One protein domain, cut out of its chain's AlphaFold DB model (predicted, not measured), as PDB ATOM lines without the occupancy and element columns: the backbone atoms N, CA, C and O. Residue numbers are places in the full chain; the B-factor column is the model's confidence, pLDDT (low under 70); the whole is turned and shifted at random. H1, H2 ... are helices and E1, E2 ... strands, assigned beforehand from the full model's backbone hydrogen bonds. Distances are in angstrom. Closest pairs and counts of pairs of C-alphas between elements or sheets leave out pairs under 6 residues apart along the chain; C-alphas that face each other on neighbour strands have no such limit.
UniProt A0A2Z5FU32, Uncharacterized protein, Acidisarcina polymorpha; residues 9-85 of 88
ATOM      1  N   SER A   9      53.328 -42.073   5.144       92.50
ATOM      2  CA  SER A   9      52.802 -41.944   6.509       92.50
ATOM      3  C   SER A   9      52.938 -40.516   7.040       92.50
ATOM      4  O   SER A   9      52.143 -40.091   7.880       92.50
ATOM      5  N   SER A  10      53.889 -39.756   6.488       94.62
ATOM      6  CA  SER A  10      54.122 -38.355   6.825       94.62
ATOM      7  C   SER A  10      53.132 -37.387   6.160       94.62
ATOM      8  O   SER A  10      53.074 -36.222   6.546       94.62
ATOM      9  N   TRP A  11      52.333 -37.841   5.185       95.62
ATOM     10  CA  TRP A  11      51.400 -36.992   4.441       95.62
ATOM     11  C   TRP A  11      50.168 -36.656   5.284       95.62
ATOM     12  O   TRP A  11      49.345 -37.522   5.602       95.62
ATOM     13  N   THR A  12      50.031 -35.382   5.641       93.94
ATOM     14  CA  THR A  12      48.938 -34.890   6.491       93.94
ATOM     15  C   THR A  12      47.743 -34.375   5.703       93.94
ATOM     16  O   THR A  12      46.618 -34.423   6.209       93.94
ATOM     17  N   ASP A  13      47.968 -33.908   4.475       94.38
ATOM     18  CA  ASP A  13      46.914 -33.360   3.628       94.38
ATOM     19  C   ASP A  13      46.017 -34.470   3.088       94.38
ATOM     20  O   ASP A  13      46.450 -35.609   2.889       94.38
ATOM     21  N   ARG A  14      44.737 -34.139   2.887       94.19
ATOM     22  CA  ARG A  14      43.714 -35.068   2.405       94.19
ATOM     23  C   ARG A  14      42.961 -34.478   1.219       94.19
ATOM     24  O   ARG A  14      42.687 -33.280   1.193       94.19
ATOM     25  N   THR A  15      42.558 -35.328   0.279       91.44
ATOM     26  CA  THR A  15      41.618 -34.937  -0.779       91.44
ATOM     27  C   THR A  15      40.271 -34.520  -0.176       91.44
ATOM     28  O   THR A  15      39.847 -35.037   0.859       91.44
ATOM     29  N   ALA A  16      39.580 -33.583  -0.830       85.44
ATOM     30  CA  ALA A  16      38.274 -33.082  -0.387       85.44
ATOM     31  C   ALA A  16      37.101 -34.044  -0.685       85.44
ATOM     32  O   ALA A  16      35.952 -33.717  -0.401       85.44
ATOM     33  N   HIS A  17      37.376 -35.208  -1.278       78.31
ATOM     34  CA  HIS A  17      36.379 -36.230  -1.589       78.31
ATOM     35  C   HIS A  17      36.063 -37.104  -0.365       78.31
ATOM     36  O   HIS A  17      36.833 -37.153   0.596       78.31
ATOM     37  N   ASP A  18      34.949 -37.838  -0.424       78.81
ATOM     38  CA  ASP A  18      34.469 -38.703   0.669       78.81
ATOM     39  C   ASP A  18      35.498 -39.748   1.127       78.81
ATOM     40  O   ASP A  18      35.473 -40.190   2.274       78.81
ATOM     41  N   ASP A  19      36.423 -40.141   0.248       80.06
ATOM     42  CA  ASP A  19      37.454 -41.130   0.549       80.06
ATOM     43  C   ASP A  19      38.672 -40.574   1.298       80.06
ATOM     44  O   ASP A  19      39.477 -41.371   1.786       80.06
ATOM     45  N   ARG A  20      38.785 -39.243   1.442       89.94
ATOM     46  CA  ARG A  20      39.802 -38.541   2.250       89.94
ATOM     47  C   ARG A  20      41.199 -39.155   2.114       89.94
ATOM     48  O   ARG A  20      41.882 -39.409   3.113       89.94
ATOM     49  N   LEU A  21      41.610 -39.422   0.880       94.69
ATOM     50  CA  LEU A  21      42.906 -40.018   0.565       94.69
ATOM     51  C   LEU A  21      44.020 -39.060   0.949       94.69
ATOM     52  O   LEU A  21      43.844 -37.847   0.829       94.69
ATOM     53  N   ARG A  22      45.160 -39.582   1.409       96.19
ATOM     54  CA  ARG A  22      46.337 -38.737   1.631       96.19
ATOM     55  C   ARG A  22      46.795 -38.115   0.325       96.19
ATOM     56  O   ARG A  22      46.771 -38.766  -0.722       96.19
ATOM     57  N   SER A  23      47.247 -36.877   0.408       95.44
ATOM     58  CA  SER A  23      47.891 -36.197  -0.700       95.44
ATOM     59  C   SER A  23      49.168 -35.494  -0.267       95.44
ATOM     60  O   SER A  23      49.393 -35.235   0.916       95.44
ATOM     61  N   PHE A  24      50.031 -35.229  -1.241       95.56
ATOM     62  CA  PHE A  24      51.295 -34.540  -1.040       95.56
ATOM     63  C   PHE A  24      51.605 -33.678  -2.256       95.56
ATOM     64  O   PHE A  24      51.524 -34.144  -3.393       95.56
ATOM     65  N   LYS A  25      51.958 -32.414  -2.027       93.75
ATOM     66  CA  LYS A  25      52.438 -31.521  -3.080       93.75
ATOM     67  C   LYS A  25      53.957 -31.449  -2.987       93.75
ATOM     68  O   LYS A  25      54.486 -30.968  -1.991       93.75
ATOM     69  N   ALA A  26      54.631 -31.969  -4.003       90.50
ATOM     70  CA  ALA A  26      56.079 -31.934  -4.096       90.50
ATOM     71  C   ALA A  26      56.570 -30.547  -4.538       90.50
ATOM     72  O   ALA A  26      55.850 -29.796  -5.201       90.50
ATOM     73  N   ASP A  27      57.814 -30.225  -4.186       87.75
ATOM     74  CA  ASP A  27      58.441 -28.936  -4.507       87.75
ATOM     75  C   ASP A  27      58.615 -28.722  -6.021       87.75
ATOM     76  O   ASP A  27      58.670 -27.586  -6.486       87.75
ATOM     77  N   ASP A  28      58.660 -29.808  -6.802       84.69
ATOM     78  CA  ASP A  28      58.715 -29.789  -8.269       84.69
ATOM     79  C   ASP A  28      57.349 -29.506  -8.930       84.69
ATOM     80  O   ASP A  28      57.247 -29.487 -10.157       84.69
ATOM     81  N   GLY A  29      56.302 -29.274  -8.130       85.44
ATOM     82  CA  GLY A  29      54.937 -29.024  -8.592       85.44
ATOM     83  C   GLY A  29      54.101 -30.290  -8.804       85.44
ATOM     84  O   GLY A  29      52.910 -30.175  -9.106       85.44
ATOM     85  N   GLY A  30      54.673 -31.485  -8.615       90.94
ATOM     86  CA  GLY A  30      53.942 -32.747  -8.685       90.94
ATOM     87  C   GLY A  30      52.907 -32.877  -7.565       90.94
ATOM     88  O   GLY A  30      53.206 -32.639  -6.391       90.94
ATOM     89  N   TYR A  31      51.682 -33.276  -7.910       94.50
ATOM     90  CA  TYR A  31      50.626 -33.542  -6.937       94.50
ATOM     91  C   TYR A  31      50.374 -35.039  -6.805       94.50
ATOM     92  O   TYR A  31      49.957 -35.703  -7.751       94.50
ATOM     93  N   TRP A  32      50.609 -35.572  -5.616       96.19
ATOM     94  CA  TRP A  32      50.549 -36.996  -5.332       96.19
ATOM     95  C   TRP A  32      49.296 -37.331  -4.541       96.19
ATOM     96  O   TRP A  32      48.970 -36.644  -3.574       96.19
ATOM     97  N   ILE A  33      48.599 -38.395  -4.940       95.75
ATOM     98  CA  ILE A  33      47.392 -38.880  -4.263       95.75
ATOM     99  C   ILE A  33      47.540 -40.369  -3.979       95.75
ATOM    100  O   ILE A  33      47.830 -41.161  -4.877       95.75
ATOM    101  N   GLU A  34      47.304 -40.749  -2.729       96.94
ATOM    102  CA  GLU A  34      47.244 -42.136  -2.286       96.94
ATOM    103  C   GLU A  34      46.258 -42.971  -3.121       96.94
ATOM    104  O   GLU A  34      45.152 -42.548  -3.453       96.94
ATOM    105  N   GLN A  35      46.633 -44.209  -3.428       96.50
ATOM    106  CA  GLN A  35      45.737 -45.186  -4.023       96.50
ATOM    107  C   GLN A  35      44.702 -45.629  -2.990       96.50
ATOM    108  O   GLN A  35      45.023 -46.252  -1.985       96.50
ATOM    109  N   ASN A  36      43.430 -45.402  -3.301       95.06
ATOM    110  CA  ASN A  36      42.327 -45.897  -2.491       95.06
ATOM    111  C   ASN A  36      42.314 -47.448  -2.463       95.06
ATOM    112  O   ASN A  36      42.081 -48.054  -3.521       95.06
ATOM    113  N   PRO A  37      42.509 -48.100  -1.296       94.00
ATOM    114  CA  PRO A  37      42.574 -49.561  -1.192       94.00
ATOM    115  C   PRO A  37      41.206 -50.241  -1.363       94.00
ATOM    116  O   PRO A  37      41.132 -51.440  -1.598       94.00
ATOM    117  N   THR A  38      40.103 -49.487  -1.295       93.31
ATOM    118  CA  THR A  38      38.735 -50.030  -1.435       93.31
ATOM    119  C   THR A  38      38.310 -50.249  -2.891       93.31
ATOM    120  O   THR A  38      37.264 -50.842  -3.165       93.31
ATOM    121  N   LYS A  39      39.093 -49.750  -3.856       92.69
ATOM    122  CA  LYS A  39      38.805 -49.915  -5.287       92.69
ATOM    123  C   LYS A  39      39.130 -51.341  -5.743       92.69
ATOM    124  O   LYS A  39      39.848 -52.086  -5.092       92.69
ATOM    125  N   ARG A  40      38.624 -51.727  -6.919       93.44
ATOM    126  CA  ARG A  40      38.807 -53.079  -7.493       93.44
ATOM    127  C   ARG A  40      39.993 -53.185  -8.460       93.44
ATOM    128  O   ARG A  40      39.978 -54.010  -9.368       93.44
ATOM    129  N   THR A  41      40.994 -52.318  -8.327       94.38
ATOM    130  CA  THR A  41      42.169 -52.328  -9.210       94.38
ATOM    131  C   THR A  41      43.283 -53.184  -8.614       94.38
ATOM    132  O   THR A  41      43.370 -53.364  -7.401       94.38
ATOM    133  N   LYS A  42      44.190 -53.673  -9.465       95.19
ATOM    134  CA  LYS A  42      45.402 -54.389  -9.026       95.19
ATOM    135  C   LYS A  42      46.245 -53.581  -8.026       95.19
ATOM    136  O   LYS A  42      46.816 -54.143  -7.103       95.19
ATOM    137  N   TRP A  43      46.261 -52.259  -8.176       96.19
ATOM    138  CA  TRP A  43      46.973 -51.338  -7.292       96.19
ATOM    139  C   TRP A  43      46.258 -51.112  -5.966       96.19
ATOM    140  O   TRP A  43      46.910 -50.999  -4.940       96.19
ATOM    141  N   ALA A  44      44.924 -51.096  -5.971       96.06
ATOM    142  CA  ALA A  44      44.139 -51.071  -4.743       96.06
ATOM    143  C   ALA A  44      44.328 -52.353  -3.925       96.06
ATOM    144  O   ALA A  44      44.461 -52.271  -2.711       96.06
ATOM    145  N   LYS A  45      44.423 -53.519  -4.588       95.69
ATOM    146  CA  LYS A  45      44.794 -54.781  -3.929       95.69
ATOM    147  C   LYS A  45      46.171 -54.672  -3.273       95.69
ATOM    148  O   LYS A  45      46.282 -54.959  -2.091       95.69
ATOM    149  N   LEU A  46      47.173 -54.195  -4.018       95.88
ATOM    150  CA  LEU A  46      48.531 -53.993  -3.504       95.88
ATOM    151  C   LEU A  46      48.543 -53.038  -2.293       95.88
ATOM    152  O   LEU A  46      49.126 -53.352  -1.263       95.88
ATOM    153  N   ALA A  47      47.825 -51.915  -2.373       96.12
ATOM    154  CA  ALA A  47      47.673 -50.991  -1.248       96.12
ATOM    155  C   ALA A  47      46.965 -51.639  -0.042       96.12
ATOM    156  O   ALA A  47      47.366 -51.448   1.102       96.12
ATOM    157  N   GLY A  48      45.931 -52.450  -0.290       94.62
ATOM    158  CA  GLY A  48      45.222 -53.216   0.739       94.62
ATOM    159  C   GLY A  48      46.072 -54.307   1.403       94.62
ATOM    160  O   GLY A  48      45.777 -54.697   2.528       94.62
ATOM    161  N   GLU A  49      47.139 -54.765   0.744       94.56
ATOM    162  CA  GLU A  49      48.145 -55.688   1.295       94.56
ATOM    163  C   GLU A  49      49.187 -54.972   2.181       94.56
ATOM    164  O   GLU A  49      50.048 -55.627   2.764       94.56
ATOM    165  N   GLY A  50      49.086 -53.646   2.335       94.44
ATOM    166  CA  GLY A  50      49.948 -52.839   3.205       94.44
ATOM    167  C   GLY A  50      51.029 -52.047   2.470       94.44
ATOM    168  O   GLY A  50      51.778 -51.317   3.118       94.44
ATOM    169  N   HIS A  51      51.101 -52.145   1.141       96.19
ATOM    170  CA  HIS A  51      52.033 -51.345   0.354       96.19
ATOM    171  C   HIS A  51      51.605 -49.877   0.302       96.19
ATOM    172  O   HIS A  51      50.424 -49.543   0.175       96.19
ATOM    173  N   SER A  52      52.587 -48.983   0.327       96.81
ATOM    174  CA  SER A  52      52.349 -47.559   0.091       96.81
ATOM    175  C   SER A  52      52.254 -47.331  -1.409       96.81
ATOM    176  O   SER A  52      53.248 -47.514  -2.095       96.81
ATOM    177  N   VAL A  53      51.082 -46.959  -1.929       97.75
ATOM    178  CA  VAL A  53      50.877 -46.721  -3.367       97.75
ATOM    179  C   VAL A  53      50.266 -45.339  -3.580       97.75
ATOM    180  O   VAL A  53      49.232 -45.040  -2.988       97.75
ATOM    181  N   ALA A  54      50.848 -44.518  -4.452       97.75
ATOM    182  CA  ALA A  54      50.290 -43.219  -4.837       97.75
ATOM    183  C   ALA A  54      50.521 -42.904  -6.318       97.75
ATOM    184  O   ALA A  54      51.434 -43.438  -6.949       97.75
ATOM    185  N   TRP A  55      49.700 -42.015  -6.865       96.88
ATOM    186  CA  TRP A  55      49.761 -41.557  -8.251       96.88
ATOM    187  C   TRP A  55      50.140 -40.098  -8.310       96.88
ATOM    188  O   TRP A  55      49.620 -39.305  -7.524       96.88
ATOM    189  N   GLU A  56      50.971 -39.745  -9.279       96.56
ATOM    190  CA  GLU A  56      51.255 -38.351  -9.552       96.56
ATOM    191  C   GLU A  56      50.355 -37.777 -10.648       96.56
ATOM    192  O   GLU A  56      50.197 -38.331 -11.740       96.56
ATOM    193  N   PHE A  57      49.846 -36.588 -10.366       93.81
ATOM    194  CA  PHE A  57      49.180 -35.707 -11.297       93.81
ATOM    195  C   PHE A  57      50.033 -34.453 -11.501       93.81
ATOM    196  O   PHE A  57      50.567 -33.874 -10.553       93.81
ATOM    197  N   ALA A  58      50.151 -34.029 -12.754       87.38
ATOM    198  CA  ALA A  58      50.669 -32.717 -13.096       87.38
ATOM    199  C   ALA A  58      49.733 -31.627 -12.553       87.38
ATOM    200  O   ALA A  58      48.539 -31.859 -12.357       87.38
ATOM    201  N   GLU A  59      50.250 -30.411 -12.388       77.25
ATOM    202  CA  GLU A  59      49.466 -29.257 -11.929       77.25
ATOM    203  C   GLU A  59      48.229 -28.979 -12.808       77.25
ATOM    204  O   GLU A  59      47.194 -28.538 -12.317       77.25
ATOM    205  N   SER A  60      48.288 -29.331 -14.097       78.81
ATOM    206  CA  SER A  60      47.155 -29.264 -15.030       78.81
ATOM    207  C   SER A  60      46.059 -30.318 -14.784       78.81
ATOM    208  O   SER A  60      45.084 -30.375 -15.532       78.81
ATOM    209  N   GLY A  61      46.211 -31.170 -13.764       78.56
ATOM    210  CA  GLY A  61      45.277 -32.232 -13.383       78.56
ATOM    211  C   GLY A  61      45.437 -33.536 -14.172       78.56
ATOM    212  O   GLY A  61      44.733 -34.509 -13.904       78.56
ATOM    213  N   GLY A  62      46.354 -33.581 -15.141       86.88
ATOM    214  CA  GLY A  62      46.637 -34.779 -15.929       86.88
ATOM    215  C   GLY A  62      47.521 -35.771 -15.179       86.88
ATOM    216  O   GLY A  62      48.475 -35.377 -14.517       86.88
ATOM    217  N   TYR A  63      47.242 -37.066 -15.313       88.69
ATOM    218  CA  TYR A  63      48.141 -38.110 -14.816       88.69
ATOM    219  C   TYR A  63      49.514 -38.006 -15.501       88.69
ATOM    220  O   TYR A  63      49.583 -37.961 -16.730       88.69
ATOM    221  N   SER A  64      50.601 -37.980 -14.724       91.81
ATOM    222  CA  SER A  64      51.951 -37.740 -15.261       91.81
ATOM    223  C   SER A  64      52.630 -38.990 -15.829       91.81
ATOM    224  O   SER A  64      53.628 -38.888 -16.537       91.81
ATOM    225  N   GLY A  65      52.121 -40.183 -15.504       92.88
ATOM    226  CA  GLY A  65      52.804 -41.440 -15.812       92.88
ATOM    227  C   GLY A  65      53.734 -41.943 -14.706       92.88
ATOM    228  O   GLY A  65      54.362 -42.983 -14.910       92.88
ATOM    229  N   ARG A  66      53.813 -41.261 -13.555       95.44
ATOM    230  CA  ARG A  66      54.595 -41.698 -12.388       95.44
ATOM    231  C   ARG A  66      53.698 -42.192 -11.256       95.44
ATOM    232  O   ARG A  66      52.599 -41.686 -11.027       95.44
ATOM    233  N   MET A  67      54.197 -43.179 -10.525       96.62
ATOM    234  CA  MET A  67      53.590 -43.680  -9.301       96.62
ATOM    235  C   MET A  67      54.655 -43.917  -8.237       96.62
ATOM    236  O   MET A  67      55.801 -44.219  -8.555       96.62
ATOM    237  N   LEU A  68      54.265 -43.780  -6.978       97.44
ATOM    238  CA  LEU A  68      55.083 -44.104  -5.823       97.44
ATOM    239  C   LEU A  68      54.646 -45.482  -5.335       97.44
ATOM    240  O   LEU A  68      53.449 -45.690  -5.135       97.44
ATOM    241  N   VAL A  69      55.591 -46.404  -5.150       97.12
ATOM    242  CA  VAL A  69      55.361 -47.689  -4.481       97.12
ATOM    243  C   VAL A  69      56.468 -47.930  -3.465       97.12
ATOM    244  O   VAL A  69      57.631 -47.960  -3.852       97.12
ATOM    245  N   ASP A  70      56.119 -48.084  -2.185       95.62
ATOM    246  CA  ASP A  70      57.059 -48.330  -1.074       95.62
ATOM    247  C   ASP A  70      58.313 -47.440  -1.130       95.62
ATOM    248  O   ASP A  70      59.442 -47.922  -1.169       95.62
ATOM    249  N   SER A  71      58.098 -46.123  -1.172       94.25
ATOM    250  CA  SER A  71      59.154 -45.098  -1.235       94.25
ATOM    251  C   SER A  71      59.897 -44.964  -2.572       94.25
ATOM    252  O   SER A  71      60.752 -44.087  -2.696       94.25
ATOM    253  N   GLU A  72      59.555 -45.751  -3.595       96.31
ATOM    254  CA  GLU A  72      60.169 -45.666  -4.923       96.31
ATOM    255  C   GLU A  72      59.233 -45.051  -5.965       96.31
ATOM    256  O   GLU A  72      58.090 -45.478  -6.127       96.31
ATOM    257  N   ILE A  73      59.738 -44.073  -6.721       95.88
ATOM    258  CA  ILE A  73      59.023 -43.493  -7.861       95.88
ATOM    259  C   ILE A  73      59.335 -44.309  -9.112       95.88
ATOM    260  O   ILE A  73      60.490 -44.431  -9.515       95.88
ATOM    261  N   LEU A  74      58.291 -44.842  -9.735       96.06
ATOM    262  CA  LEU A  74      58.359 -45.746 -10.874       96.06
ATOM    263  C   LEU A  74      57.336 -45.343 -11.934       96.06
ATOM    264  O   LEU A  74      56.324 -44.695 -11.654       96.06
ATOM    265  N   THR A  75      57.541 -45.808 -13.159       96.31
ATOM    266  CA  THR A  75      56.450 -45.907 -14.128       96.31
ATOM    267  C   THR A  75      55.521 -47.080 -13.771       96.31
ATOM    268  O   THR A  75      55.954 -48.070 -13.169       96.31
ATOM    269  N   PRO A  76      54.249 -47.073 -14.217       94.50
ATOM    270  CA  PRO A  76      53.347 -48.212 -14.054       94.50
ATOM    271  C   PRO A  76      53.889 -49.527 -14.613       94.50
ATOM    272  O   PRO A  76      53.563 -50.595 -14.089       94.50
ATOM    273  N   ALA A  77      54.690 -49.470 -15.680       94.38
ATOM    274  CA  ALA A  77      55.299 -50.647 -16.287       94.38
ATOM    275  C   ALA A  77      56.369 -51.259 -15.369       94.38
ATOM    276  O   ALA A  77      56.346 -52.466 -15.119       94.38
ATOM    277  N   GLU A  78      57.254 -50.429 -14.814       96.31
ATOM    278  CA  GLU A  78      58.287 -50.853 -13.861       96.31
ATOM    279  C   GLU A  78      57.669 -51.377 -12.566       96.31
ATOM    280  O   GLU A  78      57.990 -52.488 -12.140       96.31
ATOM    281  N   ALA A  79      56.709 -50.645 -11.996       95.50
ATOM    282  CA  ALA A  79      55.991 -51.079 -10.806       95.50
ATOM    283  C   ALA A  79      55.231 -52.392 -11.052       95.50
ATOM    284  O   ALA A  79      55.245 -53.286 -10.209       95.50
ATOM    285  N   THR A  80      54.615 -52.564 -12.231       94.94
ATOM    286  CA  THR A  80      53.924 -53.821 -12.569       94.94
ATOM    287  C   THR A  80      54.927 -54.967 -12.609       94.94
ATOM    288  O   THR A  80      54.651 -56.038 -12.076       94.94
ATOM    289  N   LYS A  81      56.101 -54.745 -13.212       94.62
ATOM    290  CA  LYS A  81      57.164 -55.749 -13.290       94.62
ATOM    291  C   LYS A  81      57.730 -56.115 -11.916       94.62
ATOM    292  O   LYS A  81      58.119 -57.264 -11.738       94.62
ATOM    293  N   LYS A  82      57.795 -55.159 -10.989       94.81
ATOM    294  CA  LYS A  82      58.402 -55.335  -9.666       94.81
ATOM    295  C   LYS A  82      57.440 -55.915  -8.628       94.81
ATOM    296  O   LYS A  82      57.812 -56.849  -7.933       94.81
ATOM    297  N   PHE A  83      56.220 -55.389  -8.542       92.50
ATOM    298  CA  PHE A  83      55.295 -55.688  -7.439       92.50
ATOM    299  C   PHE A  83      54.156 -56.625  -7.824       92.50
ATOM    300  O   PHE A  83      53.659 -57.377  -6.998       92.50
ATOM    301  N   LEU A  84      53.728 -56.595  -9.087       90.06
ATOM    302  CA  LEU A  84      52.588 -57.392  -9.551       90.06
ATOM    303  C   LEU A  84      53.022 -58.637 -10.326       90.06
ATOM    304  O   LEU A  84      52.188 -59.346 -10.886       90.06
ATOM    305  N   ARG A  85      54.333 -58.886 -10.390       77.50
ATOM    306  CA  ARG A  85      54.922 -59.996 -11.128       77.50
ATOM    307  C   ARG A  85      55.498 -61.023 -10.157       77.50
ATOM    308  O   ARG A  85      56.658 -60.951  -9.779       77.50
TER     309      ARG A  85
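AT A GLANCE: This is residues 9 to 85 of the 88 residues of an uncharacterized protein of Acidisarcina polymorpha (UniProt A0A2Z5FU32). Picture a strongly twisted sheet of five antiparallel strands in a row, with two short helices: H1 packs where E3 begins, and H2 covers the E5 edge. Before E1, residues 9 to 21 make a long loop at the other edge, where residues 13 to 14 pair with 22 to 23 of E1. The 77 printed residues run E1, E2, H1, E3, E4, E5, H2, in sheet order E1 - E2 - E3 - E4 - E5; the class is mixed, though under half of the residues are in named elements. The whole is compact, with a radius of gyration of the C-alphas of 12.0 A and spans of 31 by 25 by 22 A.

IN THESE COORDINATES: Find C-alpha 22 at (46.337, -38.737, 1.631), where E1, residues 22 to 25, begins. Next come E2, 31 to 34, and H1, 42 to 48, 9.8 A long. E3, 53 to 57, spans 13.7 A and E4, 63 to 69, 15.8 A. After E5, 72 to 74, H2, 76 to 83, runs 10.2 A to C-alpha 83 at (55.295, -55.688, -7.439).

HOW THE PARTS SIT: In the sheet, look for N 24 and O 32 of hairpin E1 and E2, 2.9 A apart; N 33 and O 55 of E2 and E3, 2.9 A; N 54 and O 68 of hairpin E3 and E4, 2.9 A; and N 67 and O 74 of hairpin E4 and E5, 2.8 A. E3, E4 and E5 form a meander, each the antiparallel neighbour of the one before. H1 and H2 are on one face of the sheet, giving two layers, one of helices and one of strands. H2 only just lies over E5 alone, with 2 of its C-alphas on E4, at a height over the sheet of 8.9 A; it runs along the strands, at 9 degrees to E5 on the local plane. The closest C-alphas of H1 and E3, Ala 47 and Val 53, are 5.7 A apart. In H1 and H2 every O i to N i+4 pair is within hydrogen-bond range.

THE WHOLE: The farthest C-alphas, Ala 16 and Arg 85, are 33.4 A apart. The printed part has no cut, no link is long, and no printed residue is under 70 in pLDDT.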